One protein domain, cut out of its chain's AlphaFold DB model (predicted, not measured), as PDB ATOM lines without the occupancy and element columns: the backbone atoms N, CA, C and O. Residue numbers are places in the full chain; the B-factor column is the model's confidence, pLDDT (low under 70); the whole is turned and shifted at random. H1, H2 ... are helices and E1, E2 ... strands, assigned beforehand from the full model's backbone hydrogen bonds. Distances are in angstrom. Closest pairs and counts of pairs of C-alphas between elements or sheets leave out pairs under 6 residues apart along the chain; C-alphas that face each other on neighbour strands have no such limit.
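AT A GLANCE: This is residues 388 to 522 of the 522 residues of the protein "HD domain-containing protein" of Hordeum vulgare subsp. vulgare (UniProt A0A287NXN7). A long ribbon of two antiparallel strands, E1 and E2, has H2 running over one face of it, with H5 set at a steep angle to H2 and packing on H2 and on E2. H1 and H4 form a corner at one end, H3 sits at the other, and the last stretch, 495 to 522, folds back on itself, with residues 508 to 513 sticking out. The 135 printed residues hold five named helices and two named strands, in the order H1 H2 H3 E1 H4 E2 H5, a mixed class of helices and strands. The whole is only just loose, close to compact, with a radius of gyration of the C-alphas of 17.2 A, and spans 55 by 36 by 27 A.

IN THESE COORDINATES: Find C-alpha 388 at (136.142, 141.157, 181.024); from there H1 runs to residue 401, 20.0 A. H2 covers residues 403 to 418, 22.4 A, and H3 residues 421 to 426. E1, residues 427 to 436, spans 25.2 A; H4 is residues 439 to 449. E2, residues 460 to 468, spans 25.8 A, and H5, residues 480 to 494, ends at (149.500, 110.646, 169.574).

HOW THE PARTS SIT: Look first at E1 and E2, antiparallel at 163 degrees, where N 431 and O 465 are 2.8 A apart, within hydrogen-bond range. The closest C-alphas of H2 and E1, Asn 410 and Val 432, are 6.7 A apart. With residues 413 to 417 alone, H2 touches H5 at a steep tilt of 61 degrees, opposite ways; the closest C-alphas are Leu 413 and Val 491, 7.4 A. H3 is close to but not clearly touching H5, C-alphas 423 and 483 being closest at 7.8 A. With residues 388 to 392 alone, H1 touches H4, about perpendicular at 82 degrees, closest at C-alphas 392 and 439, 6.9 A. Every O i to N i+4 pair is within hydrogen-bond range in H1, H2, H3, H4 and H5.

THE WHOLE: The farthest C-alphas, Ser 452 and Gly 473, are 56.2 A apart. The printed part has no cut, and the link from E2 to H5 is long. Mean pLDDT of the printed part is 74.5; look for values under 70 at residues 470 to 478 and 500 to 522, among others.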
ATOM      1  N   PHE A 388     137.081 142.253 181.256       91.62
ATOM      2  CA  PHE A 388     136.142 141.157 181.024       91.62
ATOM      3  C   PHE A 388     135.629 141.131 179.578       91.62
ATOM      4  O   PHE A 388     135.629 140.069 178.952       91.62
ATOM      5  N   ALA A 389     135.207 142.275 179.031       91.25
ATOM      6  CA  ALA A 389     134.694 142.369 177.666       91.25
ATOM      7  C   ALA A 389     135.790 142.105 176.616       91.25
ATOM      8  O   ALA A 389     135.562 141.342 175.673       91.25
ATOM      9  N   GLU A 390     136.985 142.678 176.803       89.94
ATOM     10  CA  GLU A 390     138.142 142.449 175.929       89.94
ATOM     11  C   GLU A 390     138.565 140.974 175.948       89.94
ATOM     12  O   GLU A 390     138.628 140.329 174.895       89.94
ATOM     13  N   LEU A 391     138.778 140.407 177.141       89.19
ATOM     14  CA  LEU A 391     139.226 139.026 177.288       89.19
ATOM     15  C   LEU A 391     138.187 138.032 176.766       89.19
ATOM     16  O   LEU A 391     138.551 137.061 176.105       89.19
ATOM     17  N   ARG A 392     136.894 138.277 177.013       90.06
ATOM     18  CA  ARG A 392     135.812 137.449 176.476       90.06
ATOM     19  C   ARG A 392     135.834 137.432 174.950       90.06
ATOM     20  O   ARG A 392     135.812 136.349 174.370       90.06
ATOM     21  N   LYS A 393     135.914 138.600 174.304       90.12
ATOM     22  CA  LYS A 393     135.976 138.689 172.839       90.12
ATOM     23  C   LYS A 393     137.214 137.968 172.296       90.12
ATOM     24  O   LYS A 393     137.091 137.146 171.394       90.12
ATOM     25  N   ARG A 394     138.385 138.200 172.900       86.06
ATOM     26  CA  ARG A 394     139.648 137.543 172.526       86.06
ATOM     27  C   ARG A 394     139.559 136.016 172.630       86.06
ATOM     28  O   ARG A 394     140.000 135.321 171.719       86.06
ATOM     29  N   VAL A 395     138.950 135.502 173.699       87.56
ATOM     30  CA  VAL A 395     138.689 134.070 173.913       87.56
ATOM     31  C   VAL A 395     137.725 133.503 172.869       87.56
ATOM     32  O   VAL A 395     137.995 132.436 172.320       87.56
ATOM     33  N   GLU A 396     136.636 134.209 172.553       87.38
ATOM     34  CA  GLU A 396     135.682 133.798 171.514       87.38
ATOM     35  C   GLU A 396     136.318 133.782 170.111       87.38
ATOM     36  O   GLU A 396     136.017 132.892 169.318       87.38
ATOM     37  N   ASP A 397     137.212 134.723 169.797       87.88
ATOM     38  CA  ASP A 397     137.882 134.803 168.493       87.88
ATOM     39  C   ASP A 397     138.980 133.737 168.329       87.88
ATOM     40  O   ASP A 397     139.048 133.088 167.285       87.88
ATOM     41  N   ILE A 398     139.781 133.476 169.372       84.94
ATOM     42  CA  ILE A 398     140.756 132.368 169.384       84.94
ATOM     43  C   ILE A 398     140.034 131.019 169.266       84.94
ATOM     44  O   ILE A 398     140.444 130.169 168.480       84.94
ATOM     45  N   PHE A 399     138.931 130.818 169.995       83.81
ATOM     46  CA  PHE A 399     138.195 129.553 169.938       83.81
ATOM     47  C   PHE A 399     137.630 129.261 168.537       83.81
ATOM     48  O   PHE A 399     137.722 128.128 168.079       83.81
ATOM     49  N   LYS A 400     137.115 130.279 167.828       87.38
ATOM     50  CA  LYS A 400     136.670 130.141 166.426       87.38
ATOM     51  C   LYS A 400     137.825 129.815 165.475       87.38
ATOM     52  O   LYS A 400     137.633 129.041 164.546       87.38
ATOM     53  N   ALA A 401     139.004 130.404 165.688       87.19
ATOM     54  CA  ALA A 401     140.173 130.152 164.844       87.19
ATOM     55  C   ALA A 401     140.648 128.690 164.936       87.19
ATOM     56  O   ALA A 401     140.934 128.079 163.911       87.19
ATOM     57  N   HIS A 402     140.656 128.118 166.144       84.38
ATOM     58  CA  HIS A 402     141.122 126.749 166.404       84.38
ATOM     59  C   HIS A 402     140.000 125.688 166.425       84.38
ATOM     60  O   HIS A 402     140.249 124.543 166.795       84.38
ATOM     61  N   GLU A 403     138.760 126.025 166.038       85.62
ATOM     62  CA  GLU A 403     137.607 125.105 166.117       85.62
ATOM     63  C   GLU A 403     137.820 123.825 165.285       85.62
ATOM     64  O   GLU A 403     137.483 122.730 165.735       85.62
ATOM     65  N   GLN A 404     138.430 123.947 164.098       87.25
ATOM     66  CA  GLN A 404     138.722 122.804 163.221       87.25
ATOM     67  C   GLN A 404     139.810 121.897 163.811       87.25
ATOM     68  O   GLN A 404     139.607 120.689 163.913       87.25
ATOM     69  N   GLU A 405     140.914 122.483 164.279       86.62
ATOM     70  CA  GLU A 405     142.025 121.766 164.923       86.62
ATOM     71  C   GLU A 405     141.554 121.016 166.183       86.62
ATOM     72  O   GLU A 405     141.907 119.857 166.401       86.62
ATOM     73  N   LEU A 406     140.687 121.646 166.987       86.25
ATOM     74  CA  LEU A 406     140.075 121.036 168.169       86.25
ATOM     75  C   LEU A 406     139.182 119.840 167.821       86.25
ATOM     76  O   LEU A 406     139.224 118.835 168.532       86.25
ATOM     77  N   GLU A 407     138.380 119.925 166.759       88.12
ATOM     78  CA  GLU A 407     137.502 118.827 166.338       88.12
ATOM     79  C   GLU A 407     138.298 117.665 165.716       88.12
ATOM     80  O   GLU A 407     138.016 116.499 166.003       88.12
ATOM     81  N   GLU A 408     139.347 117.954 164.941       89.69
ATOM     82  CA  GLU A 408     140.267 116.944 164.401       89.69
ATOM     83  C   GLU A 408     141.050 116.225 165.509       89.69
ATOM     84  O   GLU A 408     141.130 114.991 165.514       89.69
ATOM     85  N   ALA A 409     141.549 116.965 166.505       88.38
ATOM     86  CA  ALA A 409     142.205 116.392 167.676       88.38
ATOM     87  C   ALA A 409     141.235 115.540 168.515       88.38
ATOM     88  O   ALA A 409     141.566 114.418 168.907       88.38
ATOM     89  N   ASN A 410     140.007 116.021 168.735       88.19
ATOM     90  CA  ASN A 410     138.950 115.292 169.442       88.19
ATOM     91  C   ASN A 410     138.590 113.979 168.722       88.19
ATOM     92  O   ASN A 410     138.504 112.924 169.353       88.19
ATOM     93  N   LYS A 411     138.446 114.013 167.391       90.44
ATOM     94  CA  LYS A 411     138.195 112.827 166.561       90.44
ATOM     95  C   LYS A 411     139.344 111.820 166.630       90.44
ATOM     96  O   LYS A 411     139.086 110.638 166.850       90.44
ATOM     97  N   THR A 412     140.587 112.280 166.491       90.06
ATOM     98  CA  THR A 412     141.793 111.432 166.552       90.06
ATOM     99  C   THR A 412     141.910 110.735 167.909       90.06
ATOM    100  O   THR A 412     142.105 109.521 167.978       90.06
ATOM    101  N   LEU A 413     141.699 111.480 168.998       88.38
ATOM    102  CA  LEU A 413     141.726 110.950 170.359       88.38
ATOM    103  C   LEU A 413     140.593 109.944 170.615       88.38
ATOM    104  O   LEU A 413     140.839 108.885 171.184       88.38
ATOM    105  N   LYS A 414     139.369 110.223 170.143       88.00
ATOM    106  CA  LYS A 414     138.235 109.282 170.220       88.00
ATOM    107  C   LYS A 414     138.503 107.979 169.469       88.00
ATOM    108  O   LYS A 414     138.184 106.919 169.994       88.00
ATOM    109  N   GLN A 415     139.092 108.048 168.273       88.94
ATOM    110  CA  GLN A 415     139.470 106.856 167.508       88.94
ATOM    111  C   GLN A 415     140.502 106.021 168.271       88.94
ATOM    112  O   GLN A 415     140.287 104.832 168.472       88.94
ATOM    113  N   LYS A 416     141.563 106.648 168.791       87.31
ATOM    114  CA  LYS A 416     142.606 105.943 169.554       87.31
ATOM    115  C   LYS A 416     142.119 105.339 170.868       87.31
ATOM    116  O   LYS A 416     142.566 104.258 171.227       87.31
ATOM    117  N   ILE A 417     141.187 105.997 171.555       86.06
ATOM    118  CA  ILE A 417     140.532 105.456 172.754       86.06
ATOM    119  C   ILE A 417     139.650 104.244 172.412       86.06
ATOM    120  O   ILE A 417     139.631 103.288 173.177       86.06
ATOM    121  N   ALA A 418     138.954 104.260 171.270       84.88
ATOM    122  CA  ALA A 418     138.094 103.160 170.819       84.88
ATOM    123  C   ALA A 418     138.853 101.981 170.170       84.88
ATOM    124  O   ALA A 418     138.271 100.927 169.940       84.88
ATOM    125  N   GLU A 419     140.136 102.152 169.845       86.81
ATOM    126  CA  GLU A 419     141.030 101.069 169.409       86.81
ATOM    127  C   GLU A 419     141.670 100.318 170.597       86.81
ATOM    128  O   GLU A 419     142.256  99.248 170.410       86.81
ATOM    129  N   ASP A 420     141.587 100.867 171.816       85.56
ATOM    130  CA  ASP A 420     142.272 100.339 172.995       85.56
ATOM    131  C   ASP A 420     141.443  99.275 173.735       85.56
ATOM    132  O   ASP A 420     140.507  99.556 174.487       85.56
ATOM    133  N   GLN A 421     141.857  98.018 173.568       81.56
ATOM    134  CA  GLN A 421     141.196  96.848 174.157       81.56
ATOM    135  C   GLN A 421     141.165  96.865 175.697       81.56
ATOM    136  O   GLN A 421     140.320  96.207 176.301       81.56
ATOM    137  N   PHE A 422     142.075  97.589 176.358       80.88
ATOM    138  CA  PHE A 422     142.104  97.676 177.818       80.88
ATOM    139  C   PHE A 422     141.025  98.641 178.338       80.88
ATOM    140  O   PHE A 422     140.307  98.308 179.284       80.88
ATOM    141  N   LEU A 423     140.830  99.794 177.693       78.38
ATOM    142  CA  LEU A 423     139.738 100.716 178.017       78.38
ATOM    143  C   LEU A 423     138.359 100.105 177.753       78.38
ATOM    144  O   LEU A 423     137.457 100.313 178.571       78.38
ATOM    145  N   ASP A 424     138.202  99.302 176.699       75.81
ATOM    146  CA  ASP A 424     136.969  98.545 176.433       75.81
ATOM    147  C   ASP A 424     136.628  97.555 177.558       75.81
ATOM    148  O   ASP A 424     135.456  97.351 177.890       75.81
ATOM    149  N   LEU A 425     137.634  96.961 178.207       69.69
ATOM    150  CA  LEU A 425     137.433  96.064 179.346       69.69
ATOM    151  C   LEU A 425     137.137  96.827 180.648       69.69
ATOM    152  O   LEU A 425     136.316  96.370 181.443       69.69
ATOM    153  N   VAL A 426     137.753  97.996 180.859       71.19
ATOM    154  CA  VAL A 426     137.804  98.662 182.177       71.19
ATOM    155  C   VAL A 426     136.880  99.890 182.314       71.19
ATOM    156  O   VAL A 426     136.442 100.202 183.424       71.19
ATOM    157  N   SER A 427     136.510 100.575 181.228       66.94
ATOM    158  CA  SER A 427     135.616 101.751 181.258       66.94
ATOM    159  C   SER A 427     134.177 101.421 180.832       66.94
ATOM    160  O   SER A 427     133.952 100.583 179.964       66.94
ATOM    161  N   VAL A 428     133.176 102.052 181.457       62.00
ATOM    162  CA  VAL A 428     131.759 102.002 181.032       62.00
ATOM    163  C   VAL A 428     131.543 102.934 179.847       62.00
ATOM    164  O   VAL A 428     130.833 102.606 178.903       62.00
ATOM    165  N   GLU A 429     132.136 104.119 179.947       71.12
ATOM    166  CA  GLU A 429     131.946 105.239 179.043       71.12
ATOM    167  C   GLU A 429     133.186 106.132 179.147       71.12
ATOM    168  O   GLU A 429     133.610 106.485 180.254       71.12
ATOM    169  N   THR A 430     133.756 106.493 177.998       79.12
ATOM    170  CA  THR A 430     134.838 107.476 177.904       79.12
ATOM    171  C   THR A 430     134.362 108.640 177.048       79.12
ATOM    172  O   THR A 430     134.055 108.474 175.869       79.12
ATOM    173  N   GLU A 431     134.294 109.828 177.639       82.44
ATOM    174  CA  GLU A 431     133.795 111.032 176.987       82.44
ATOM    175  C   GLU A 431     134.918 112.057 176.800       82.44
ATOM    176  O   GLU A 431     135.558 112.486 177.760       82.44
ATOM    177  N   VAL A 432     135.141 112.483 175.554       85.69
ATOM    178  CA  VAL A 432     136.108 113.535 175.207       85.69
ATOM    179  C   VAL A 432     135.352 114.811 174.835       85.69
ATOM    180  O   VAL A 432     134.632 114.851 173.829       85.69
ATOM    181  N   ARG A 433     135.529 115.858 175.650       84.38
ATOM    182  CA  ARG A 433     134.926 117.190 175.476       84.38
ATOM    183  C   ARG A 433     136.003 118.244 175.221       84.38
ATOM    184  O   ARG A 433     136.980 118.314 175.962       84.38
ATOM    185  N   SER A 434     135.792 119.121 174.245       83.06
ATOM    186  CA  SER A 434     136.510 120.394 174.162       83.06
ATOM    187  C   SER A 434     135.949 121.360 175.213       83.06
ATOM    188  O   SER A 434     134.738 121.522 175.355       83.06
ATOM    189  N   VAL A 435     136.829 121.974 176.005       80.69
ATOM    190  CA  VAL A 435     136.461 122.874 177.107       80.69
ATOM    191  C   VAL A 435     137.321 124.132 177.021       80.69
ATOM    192  O   VAL A 435     138.544 124.048 176.945       80.69
ATOM    193  N   CYS A 436     136.704 125.311 177.061       81.31
ATOM    194  CA  CYS A 436     137.439 126.569 177.219       81.31
ATOM    195  C   CYS A 436     137.915 126.715 178.669       81.31
ATOM    196  O   CYS A 436     137.178 126.384 179.600       81.31
ATOM    197  N   LYS A 437     139.120 127.252 178.883       81.56
ATOM    198  CA  LYS A 437     139.547 127.672 180.223       81.56
ATOM    199  C   LYS A 437     138.656 128.820 180.719       81.56
ATOM    200  O   LYS A 437     138.171 129.639 179.942       81.56
ATOM    201  N   GLU A 438     138.438 128.872 182.028       85.00
ATOM    202  CA  GLU A 438     137.601 129.888 182.678       85.00
ATOM    203  C   GLU A 438     138.213 131.287 182.499       85.00
ATOM    204  O   GLU A 438     139.412 131.461 182.725       85.00
ATOM    205  N   LEU A 439     137.398 132.296 182.155       87.25
ATOM    206  CA  LEU A 439     137.884 133.660 181.883       87.25
ATOM    207  C   LEU A 439     138.712 134.232 183.040       87.25
ATOM    208  O   LEU A 439     139.793 134.769 182.816       87.25
ATOM    209  N   TYR A 440     138.251 134.069 184.283       88.00
ATOM    210  CA  TYR A 440     138.991 134.554 185.446       88.00
ATOM    211  C   TYR A 440     140.304 133.779 185.682       88.00
ATOM    212  O   TYR A 440     141.322 134.380 186.026       88.00
ATOM    213  N   SER A 441     140.336 132.466 185.426       86.25
ATOM    214  CA  SER A 441     141.571 131.664 185.496       86.25
ATOM    215  C   SER A 441     142.594 132.088 184.428       86.25
ATOM    216  O   SER A 441     143.796 132.137 184.707       86.25
ATOM    217  N   ILE A 442     142.132 132.462 183.229       85.38
ATOM    218  CA  ILE A 442     142.963 133.073 182.181       85.38
ATOM    219  C   ILE A 442     143.498 134.436 182.646       85.38
ATOM    220  O   ILE A 442     144.712 134.643 182.664       85.38
ATOM    221  N   TYR A 443     142.614 135.334 183.089       86.94
ATOM    222  CA  TYR A 443     142.952 136.672 183.582       86.94
ATOM    223  C   TYR A 443     144.009 136.631 184.697       86.94
ATOM    224  O   TYR A 443     145.045 137.291 184.630       86.94
ATOM    225  N   LYS A 444     143.810 135.751 185.683       85.50
ATOM    226  CA  LYS A 444     144.738 135.493 186.791       85.50
ATOM    227  C   LYS A 444     146.097 134.958 186.337       85.50
ATOM    228  O   LYS A 444     147.084 135.138 187.050       85.50
ATOM    229  N   THR A 445     146.163 134.293 185.185       82.88
ATOM    230  CA  THR A 445     147.420 133.813 184.597       82.88
ATOM    231  C   THR A 445     148.154 134.951 183.886       82.88
ATOM    232  O   THR A 445     149.335 135.150 184.158       82.88
ATOM    233  N   ALA A 446     147.451 135.761 183.085       82.75
ATOM    234  CA  ALA A 446     148.019 136.945 182.429       82.75
ATOM    235  C   ALA A 446     148.556 137.978 183.444       82.75
ATOM    236  O   ALA A 446     149.693 138.435 183.330       82.75
ATOM    237  N   LEU A 447     147.798 138.257 184.515       83.38
ATOM    238  CA  LEU A 447     148.250 139.122 185.615       83.38
ATOM    239  C   LEU A 447     149.543 138.623 186.281       83.38
ATOM    240  O   LEU A 447     150.380 139.428 186.687       83.38
ATOM    241  N   LYS A 448     149.724 137.300 186.404       81.75
ATOM    242  CA  LYS A 448     150.933 136.705 186.994       81.75
ATOM    243  C   LYS A 448     152.146 136.784 186.073       81.75
ATOM    244  O   LYS A 448     153.244 137.016 186.571       81.75
ATOM    245  N   SER A 449     151.970 136.581 184.766       74.81
ATOM    246  CA  SER A 449     153.072 136.679 183.799       74.81
ATOM    247  C   SER A 449     153.443 138.125 183.456       74.81
ATOM    248  O   SER A 449     154.501 138.343 182.873       74.81
ATOM    249  N   LYS A 450     152.602 139.105 183.828       74.38
ATOM    250  CA  LYS A 450     152.653 140.506 183.362       74.38
ATOM    251  C   LYS A 450     152.530 140.645 181.836       74.38
ATOM    252  O   LYS A 450     152.878 141.688 181.289       74.38
ATOM    253  N   SER A 451     152.033 139.605 181.169       69.94
ATOM    254  CA  SER A 451     151.723 139.620 179.740       69.94
ATOM    255  C   SER A 451     150.531 140.522 179.455       69.94
ATOM    256  O   SER A 451     149.619 140.643 180.278       69.94
ATOM    257  N   SER A 452     150.486 141.088 178.253       71.56
ATOM    258  CA  SER A 452     149.246 141.670 177.744       71.56
ATOM    259  C   SER A 452     148.173 140.584 177.576       71.56
ATOM    260  O   SER A 452     148.481 139.426 177.279       71.56
ATOM    261  N   LEU A 453     146.888 140.945 177.706       68.00
ATOM    262  CA  LEU A 453     145.768 140.013 177.471       68.00
ATOM    263  C   LEU A 453     145.781 139.425 176.041       68.00
ATOM    264  O   LEU A 453     145.210 138.364 175.791       68.00
ATOM    265  N   ASN A 454     146.488 140.079 175.114       62.47
ATOM    266  CA  ASN A 454     146.645 139.667 173.723       62.47
ATOM    267  C   ASN A 454     147.579 138.458 173.523       62.47
ATOM    268  O   ASN A 454     147.400 137.731 172.544       62.47
ATOM    269  N   GLU A 455     148.518 138.207 174.445       66.06
ATOM    270  CA  GLU A 455     149.477 137.082 174.408       66.06
ATOM    271  C   GLU A 455     148.876 135.741 174.873       66.06
ATOM    272  O   GLU A 455     149.534 134.698 174.815       66.06
ATOM    273  N   VAL A 456     147.630 135.736 175.356       66.94
ATOM    274  CA  VAL A 456     146.959 134.514 175.808       66.94
ATOM    275  C   VAL A 456     146.599 133.633 174.610       66.94
ATOM    276  O   VAL A 456     145.536 133.788 174.019       66.94
ATOM    277  N   ASN A 457     147.447 132.650 174.308       66.50
ATOM    278  CA  ASN A 457     147.186 131.672 173.244       66.50
ATOM    279  C   ASN A 457     146.507 130.382 173.756       66.50
ATOM    280  O   ASN A 457     145.727 129.760 173.043       66.50
ATOM    281  N   GLN A 458     146.745 129.971 175.009       71.38
ATOM    282  CA  GLN A 458     146.213 128.707 175.545       71.38
ATOM    283  C   GLN A 458     144.780 128.829 176.099       71.38
ATOM    284  O   GLN A 458     144.570 128.741 177.314       71.38
ATOM    285  N   VAL A 459     143.803 129.024 175.214       75.94
ATOM    286  CA  VAL A 459     142.387 129.239 175.572       75.94
ATOM    287  C   VAL A 459     141.583 127.937 175.687       75.94
ATOM    288  O   VAL A 459     140.739 127.813 176.578       75.94
ATOM    289  N   ALA A 460     141.841 126.960 174.817       80.00
ATOM    290  CA  ALA A 460     141.113 125.693 174.760       80.00
ATOM    291  C   ALA A 460     141.920 124.526 175.354       80.00
ATOM    292  O   ALA A 460     143.146 124.575 175.439       80.00
ATOM    293  N   GLN A 461     141.217 123.476 175.778       83.56
ATOM    294  CA  GLN A 461     141.787 122.217 176.261       83.56
ATOM    295  C   GLN A 461     140.819 121.058 175.976       83.56
ATOM    296  O   GLN A 461     139.599 121.235 176.014       83.56
ATOM    297  N   LEU A 462     141.349 119.860 175.721       85.19
ATOM    298  CA  LEU A 462     140.551 118.633 175.680       85.19
ATOM    299  C   LEU A 462     140.455 118.049 177.095       85.19
ATOM    300  O   LEU A 462     141.465 117.854 177.767       85.19
ATOM    301  N   ARG A 463     139.232 117.773 177.555       86.06
ATOM    302  CA  ARG A 463     138.949 117.077 178.814       86.06
ATOM    303  C   ARG A 463     138.453 115.672 178.497       86.06
ATOM    304  O   ARG A 463     137.448 115.517 177.804       86.06
ATOM    305  N   ILE A 464     139.138 114.673 179.043       86.06
ATOM    306  CA  ILE A 464     138.737 113.266 178.984       86.06
ATOM    307  C   ILE A 464     138.073 112.922 180.319       86.06
ATOM    308  O   ILE A 464     138.657 113.156 181.376       86.06
ATOM    309  N   ILE A 465     136.848 112.408 180.274       85.00
ATOM    310  CA  ILE A 465     136.081 111.949 181.433       85.00
ATOM    311  C   ILE A 465     135.893 110.444 181.270       85.00
ATOM    312  O   ILE A 465     135.369 109.998 180.253       85.00
ATOM    313  N   ILE A 466     136.325 109.664 182.257       83.62
ATOM    314  CA  ILE A 466     136.302 108.200 182.199       83.62
ATOM    315  C   ILE A 466     135.449 107.693 183.357       83.62
ATOM    316  O   ILE A 466     135.743 107.987 184.516       83.62
ATOM    317  N   LYS A 467     134.403 106.923 183.055       80.94
ATOM    318  CA  LYS A 467     133.589 106.238 184.067       80.94
ATOM    319  C   LYS A 467     134.100 104.798 184.212       80.94
ATOM    320  O   LYS A 467     133.929 104.025 183.269       80.94
ATOM    321  N   PRO A 468     134.748 104.410 185.326       76.00
ATOM    322  CA  PRO A 468     135.229 103.041 185.512       76.00
ATOM    323  C   PRO A 468     134.062 102.053 185.666       76.00
ATOM    324  O   PRO A 468     133.023 102.392 186.234       76.00
ATOM    325  N   LYS A 469     134.231 100.817 185.181       73.69
ATOM    326  CA  LYS A 469     133.274  99.721 185.407       73.69
ATOM    327  C   LYS A 469     133.307  99.288 186.871       73.69
ATOM    328  O   LYS A 469     134.330  98.814 187.362       73.69
ATOM    329  N   SER A 470     132.171  99.409 187.560       63.78
ATOM    330  CA  SER A 470     132.014  98.834 188.897       63.78
ATOM    331  C   SER A 470     131.912  97.311 188.783       63.78
ATOM    332  O   SER A 470     130.997  96.784 188.147       63.78
ATOM    333  N   CYS A 471     132.893  96.606 189.342       56.50
ATOM    334  CA  CYS A 471     132.990  95.152 189.275       56.50
ATOM    335  C   CYS A 471     132.196  94.531 190.435       56.50
ATOM    336  O   CYS A 471     132.638  94.549 191.582       56.50
ATOM    337  N   ASN A 472     131.017  93.970 190.155       51.19
ATOM    338  CA  ASN A 472     130.213  93.304 191.182       51.19
ATOM    339  C   ASN A 472     130.832  91.943 191.560       51.19
ATOM    340  O   ASN A 472     130.692  90.973 190.819       51.19
ATOM    341  N   GLY A 473     131.474  91.862 192.731       53.12
ATOM    342  CA  GLY A 473     131.884  90.601 193.375       53.12
ATOM    343  C   GLY A 473     133.374  90.246 193.297       53.12
ATOM    344  O   GLY A 473     133.826  89.380 194.040       53.12
ATOM    345  N   VAL A 474     134.155  90.946 192.473       52.72
ATOM    346  CA  VAL A 474     135.628  90.931 192.504       52.72
ATOM    347  C   VAL A 474     136.074  92.387 192.579       52.72
ATOM    348  O   VAL A 474     135.492  93.228 191.895       52.72
ATOM    349  N   GLY A 475     137.066  92.701 193.420       56.31
ATOM    350  CA  GLY A 475     137.586  94.068 193.542       56.31
ATOM    351  C   GLY A 475     137.990  94.650 192.177       56.31
ATOM    352  O   GLY A 475     138.347  93.883 191.278       56.31
ATOM    353  N   PRO A 476     137.912  95.981 191.988       56.69
ATOM    354  CA  PRO A 476     138.113  96.597 190.681       56.69
ATOM    355  C   PRO A 476     139.472  96.198 190.093       56.69
ATOM    356  O   PRO A 476     140.503  96.369 190.742       56.69
ATOM    357  N   LEU A 477     139.457  95.685 188.857       60.78
ATOM    358  CA  LEU A 477     140.642  95.163 188.157       60.78
ATOM    359  C   LEU A 477     141.800  96.171 188.102       60.78
ATOM    360  O   LEU A 477     142.963  95.776 188.080       60.78
ATOM    361  N   CYS A 478     141.479  97.467 188.088       65.81
ATOM    362  CA  CYS A 478     142.418  98.580 188.182       65.81
ATOM    363  C   CYS A 478     141.817  99.710 189.031       65.81
ATOM    364  O   CYS A 478     140.602  99.920 189.037       65.81
ATOM    365  N   THR A 479     142.662 100.490 189.704       74.94
ATOM    366  CA  THR A 479     142.238 101.725 190.379       74.94
ATOM    367  C   THR A 479     141.961 102.835 189.362       74.94
ATOM    368  O   THR A 479     142.551 102.871 188.281       74.94
ATOM    369  N   ALA A 480     141.109 103.804 189.717       74.38
ATOM    370  CA  ALA A 480     140.802 104.947 188.847       74.38
ATOM    371  C   ALA A 480     142.064 105.713 188.392       74.38
ATOM    372  O   ALA A 480     142.147 106.162 187.251       74.38
ATOM    373  N   GLN A 481     143.082 105.799 189.257       78.56
ATOM    374  CA  GLN A 481     144.373 106.407 188.931       78.56
ATOM    375  C   GLN A 481     145.109 105.648 187.815       78.56
ATOM    376  O   GLN A 481     145.606 106.281 186.887       78.56
ATOM    377  N   GLN A 482     145.155 104.309 187.866       82.25
ATOM    378  CA  GLN A 482     145.817 103.485 186.843       82.25
ATOM    379  C   GLN A 482     145.191 103.688 185.456       82.25
ATOM    380  O   GLN A 482     145.916 103.837 184.475       82.25
ATOM    381  N   ILE A 483     143.860 103.791 185.385       82.69
ATOM    382  CA  ILE A 483     143.129 104.065 184.137       82.69
ATOM    383  C   ILE A 483     143.536 105.433 183.562       82.69
ATOM    384  O   ILE A 483     143.839 105.548 182.375       82.69
ATOM    385  N   CYS A 484     143.622 106.464 184.408       84.25
ATOM    386  CA  CYS A 484     144.074 107.795 183.997       84.25
ATOM    387  C   CYS A 484     145.536 107.806 183.501       84.25
ATOM    388  O   CYS A 484     145.842 108.506 182.535       84.25
ATOM    389  N   TYR A 485     146.430 107.019 184.114       85.56
ATOM    390  CA  TYR A 485     147.816 106.862 183.647       85.56
ATOM    391  C   TYR A 485     147.927 106.079 182.326       85.56
ATOM    392  O   TYR A 485     148.799 106.392 181.516       85.56
ATOM    393  N   HIS A 486     147.037 105.117 182.064       86.81
ATOM    394  CA  HIS A 486     146.967 104.435 180.764       86.81
ATOM    395  C   HIS A 486     146.558 105.401 179.646       86.81
ATOM    396  O   HIS A 486     147.251 105.517 178.636       86.81
ATOM    397  N   VAL A 487     145.497 106.184 179.865       86.56
ATOM    398  CA  VAL A 487     145.048 107.206 178.900       86.56
ATOM    399  C   VAL A 487     146.110 108.282 178.669       86.56
ATOM    400  O   VAL A 487     146.314 108.692 177.530       86.56
ATOM    401  N   LEU A 488     146.841 108.699 179.708       87.38
ATOM    402  CA  LEU A 488     148.016 109.564 179.562       87.38
ATOM    403  C   LEU A 488     149.050 108.971 178.587       87.38
ATOM    404  O   LEU A 488     149.538 109.682 177.708       87.38
ATOM    405  N   GLY A 489     149.360 107.678 178.727       87.06
ATOM    406  CA  GLY A 489     150.263 106.958 177.828       87.06
ATOM    407  C   GLY A 489     149.775 106.972 176.380       87.06
ATOM    408  O   GLY A 489     150.534 107.346 175.488       87.06
ATOM    409  N   LEU A 490     148.493 106.666 176.151       87.38
ATOM    410  CA  LEU A 490     147.875 106.733 174.822       87.38
ATOM    411  C   LEU A 490     147.987 108.131 174.202       87.38
ATOM    412  O   LEU A 490     148.351 108.257 173.036       87.38
ATOM    413  N   VAL A 491     147.728 109.190 174.975       88.50
ATOM    414  CA  VAL A 491     147.810 110.574 174.481       88.50
ATOM    415  C   VAL A 491     149.257 110.939 174.113       88.50
ATOM    416  O   VAL A 491     149.478 111.559 173.075       88.50
ATOM    417  N   HIS A 492     150.250 110.487 174.890       88.12
ATOM    418  CA  HIS A 492     151.678 110.658 174.575       88.12
ATOM    419  C   HIS A 492     152.138 109.887 173.323       88.12
ATOM    420  O   HIS A 492     153.145 110.257 172.721       88.12
ATOM    421  N   CYS A 493     151.422 108.836 172.908       86.25
ATOM    422  CA  CYS A 493     151.661 108.161 171.629       86.25
ATOM    423  C   CYS A 493     151.082 108.922 170.422       86.25
ATOM    424  O   CYS A 493     151.513 108.672 169.299       86.25
ATOM    425  N   ILE A 494     150.112 109.823 170.633       86.94
ATOM    426  CA  ILE A 494     149.500 110.646 169.574       86.94
ATOM    427  C   ILE A 494     150.273 111.959 169.408       86.94
ATOM    428  O   ILE A 494     150.608 112.337 168.287       86.94
ATOM    429  N   TRP A 495     150.571 112.640 170.518       88.00
ATOM    430  CA  TRP A 495     151.218 113.952 170.532       88.00
ATOM    431  C   TRP A 495     152.445 113.961 171.437       88.00
ATOM    432  O   TRP A 495     152.405 113.507 172.582       88.00
ATOM    433  N   THR A 496     153.536 114.548 170.946       84.44
ATOM    434  CA  THR A 496     154.765 114.725 171.725       84.44
ATOM    435  C   THR A 496     154.524 115.689 172.894       84.44
ATOM    436  O   THR A 496     154.173 116.847 172.648       84.44
ATOM    437  N   PRO A 497     154.720 115.271 174.159       82.94
ATOM    438  CA  PRO A 497     154.482 116.137 175.308       82.94
ATOM    439  C   PRO A 497     155.526 117.257 175.394       82.94
ATOM    440  O   PRO A 497     156.723 117.030 175.209       82.94
ATOM    441  N   ILE A 498     155.080 118.468 175.738       79.44
ATOM    442  CA  ILE A 498     155.977 119.609 175.953       79.44
ATOM    443  C   ILE A 498     156.757 119.386 177.267       79.44
ATOM    444  O   ILE A 498     156.131 119.160 178.313       79.44
ATOM    445  N   PRO A 499     158.104 119.472 177.271       73.00
ATOM    446  CA  PRO A 499     158.897 119.343 178.491       73.00
ATOM    447  C   PRO A 499     158.424 120.306 179.588       73.00
ATOM    448  O   PRO A 499     158.170 121.477 179.328       73.00
ATOM    449  N   GLN A 500     158.329 119.809 180.826       67.25
ATOM    450  CA  GLN A 500     157.889 120.559 182.018       67.25
ATOM    451  C   GLN A 500     156.418 121.045 182.018       67.25
ATOM    452  O   GLN A 500     155.995 121.654 182.998       67.25
ATOM    453  N   ALA A 501     155.606 120.740 180.995       66.81
ATOM    454  CA  ALA A 501     154.205 121.189 180.906       66.81
ATOM    455  C   ALA A 501     153.155 120.179 181.431       66.81
ATOM    456  O   ALA A 501     151.952 120.450 181.390       66.81
ATOM    457  N   VAL A 502     153.594 119.011 181.911       64.19
ATOM    458  CA  VAL A 502     152.737 117.960 182.484       64.19
ATOM    459  C   VAL A 502     152.540 118.200 183.982       64.19
ATOM    460  O   VAL A 502     153.520 118.320 184.717       64.19
ATOM    461  N   SER A 503     151.287 118.236 184.451       61.12
ATOM    462  CA  SER A 503     150.961 118.462 185.865       61.12
ATOM    463  C   SER A 503     150.085 117.341 186.433       61.12
ATOM    464  O   SER A 503     148.931 117.155 186.045       61.12
ATOM    465  N   TYR A 504     150.641 116.595 187.388       58.09
ATOM    466  CA  TYR A 504     149.944 115.516 188.083       58.09
ATOM    467  C   TYR A 504     149.248 116.055 189.338       58.09
ATOM    468  O   TYR A 504     149.917 116.478 190.279       58.09
ATOM    469  N   ALA A 505     147.915 116.000 189.375       56.34
ATOM    470  CA  ALA A 505     147.125 116.302 190.574       56.34
ATOM    471  C   ALA A 505     146.431 115.060 191.180       56.34
ATOM    472  O   ALA A 505     145.633 115.200 192.098       56.34
ATOM    473  N   LEU A 506     146.773 113.846 190.720       50.22
ATOM    474  CA  LEU A 506     146.220 112.576 191.226       50.22
ATOM    475  C   LEU A 506     146.851 112.059 192.533       50.22
ATOM    476  O   LEU A 506     146.368 111.070 193.079       50.22
ATOM    477  N   SER A 507     147.966 112.635 192.991       33.31
ATOM    478  CA  SER A 507     148.917 111.939 193.873       33.31
ATOM    479  C   SER A 507     149.040 112.502 195.295       33.31
ATOM    480  O   SER A 507     150.083 112.320 195.921       33.31
ATOM    481  N   VAL A 508     148.031 113.212 195.815       30.53
ATOM    482  CA  VAL A 508     148.078 113.740 197.191       30.53
ATOM    483  C   VAL A 508     146.738 113.549 197.896       30.53
ATOM    484  O   VAL A 508     145.749 114.166 197.510       30.53
ATOM    485  N   ASN A 509     146.748 112.787 198.996       32.31
ATOM    486  CA  ASN A 509     145.664 112.690 199.987       32.31
ATOM    487  C   ASN A 509     145.521 113.993 200.809       32.31
ATOM    488  O   ASN A 509     145.460 113.975 202.036       32.31
ATOM    489  N   GLN A 510     145.512 115.144 200.138       29.23
ATOM    490  CA  GLN A 510     145.008 116.387 200.708       29.23
ATOM    491  C   GLN A 510     143.483 116.367 200.562       29.23
ATOM    492  O   GLN A 510     142.981 115.792 199.600       29.23
ATOM    493  N   CYS A 511     142.751 117.045 201.447       30.98
ATOM    494  CA  CYS A 511     141.293 117.185 201.368       30.98
ATOM    495  C   CYS A 511     140.863 117.997 200.125       30.98
ATOM    496  O   CYS A 511     140.563 119.185 200.206       30.98
ATOM    497  N   ARG A 512     140.900 117.366 198.950       33.94
ATOM    498  CA  ARG A 512     140.423 117.862 197.661       33.94
ATOM    499  C   ARG A 512     139.681 116.716 196.994       33.94
ATOM    500  O   ARG A 512     140.295 115.719 196.636       33.94
ATOM    501  N   PHE A 513     138.386 116.891 196.769       38.59
ATOM    502  CA  PHE A 513     137.514 115.906 196.120       38.59
ATOM    503  C   PHE A 513     137.762 115.767 194.594       38.59
ATOM    504  O   PHE A 513     136.883 115.353 193.849       38.59
ATOM    505  N   ASP A 514     138.967 116.110 194.121       42.19
ATOM    506  CA  ASP A 514     139.280 116.407 192.720       42.19
ATOM    507  C   ASP A 514     140.423 115.513 192.200       42.19
ATOM    508  O   ASP A 514     141.604 115.853 192.286       42.19
ATOM    509  N   ASN A 515     140.069 114.366 191.615       50.19
ATOM    510  CA  ASN A 515     141.013 113.470 190.939       50.19
ATOM    511  C   ASN A 515     141.102 113.808 189.438       50.19
ATOM    512  O   ASN A 515     140.472 113.152 188.610       50.19
ATOM    513  N   THR A 516     141.891 114.825 189.079       48.97
ATOM    514  CA  THR A 516     142.076 115.274 187.681       48.97
ATOM    515  C   THR A 516     143.548 115.209 187.246       48.97
ATOM    516  O   THR A 516     144.445 115.563 188.009       48.97
ATOM    517  N   LEU A 517     143.814 114.809 185.996       48.09
ATOM    518  CA  LEU A 517     145.099 115.047 185.316       48.09
ATOM    519  C   LEU A 517     144.987 116.246 184.373       48.09
ATOM    520  O   LEU A 517     143.991 116.379 183.664       48.09
ATOM    521  N   LEU A 518     146.023 117.089 184.340       47.75
ATOM    522  CA  LEU A 518     146.122 118.214 183.411       47.75
ATOM    523  C   LEU A 518     147.387 118.091 182.560       47.75
ATOM    524  O   LEU A 518     148.499 117.927 183.067       47.75
ATOM    525  N   LEU A 519     147.193 118.188 181.249       47.25
ATOM    526  CA  LEU A 519     148.218 117.991 180.233       47.25
ATOM    527  C   LEU A 519     148.145 119.124 179.217       47.25
ATOM    528  O   LEU A 519     147.054 119.564 178.856       47.25
ATOM    529  N   SER A 520     149.310 119.568 178.754       38.59
ATOM    530  CA  SER A 520     149.432 120.548 177.676       38.59
ATOM    531  C   SER A 520     150.186 119.912 176.515       38.59
ATOM    532  O   SER A 520     151.293 119.403 176.703       38.59
ATOM    533  N   PHE A 521     149.587 119.971 175.331       44.19
ATOM    534  CA  PHE A 521     150.170 119.519 174.069       44.19
ATOM    535  C   PHE A 521     150.362 120.716 173.135       44.19
ATOM    536  O   PHE A 521     149.849 121.803 173.420       44.19
ATOM    537  N   PHE A 522     151.156 120.512 172.087       34.16
ATOM    538  CA  PHE A 522     151.450 121.500 171.050       34.16
ATOM    539  C   PHE A 522     150.695 121.138 169.768       34.16
ATOM    540  O   PHE A 522     150.591 119.916 169.509       34.16
TER     541      PHE A 522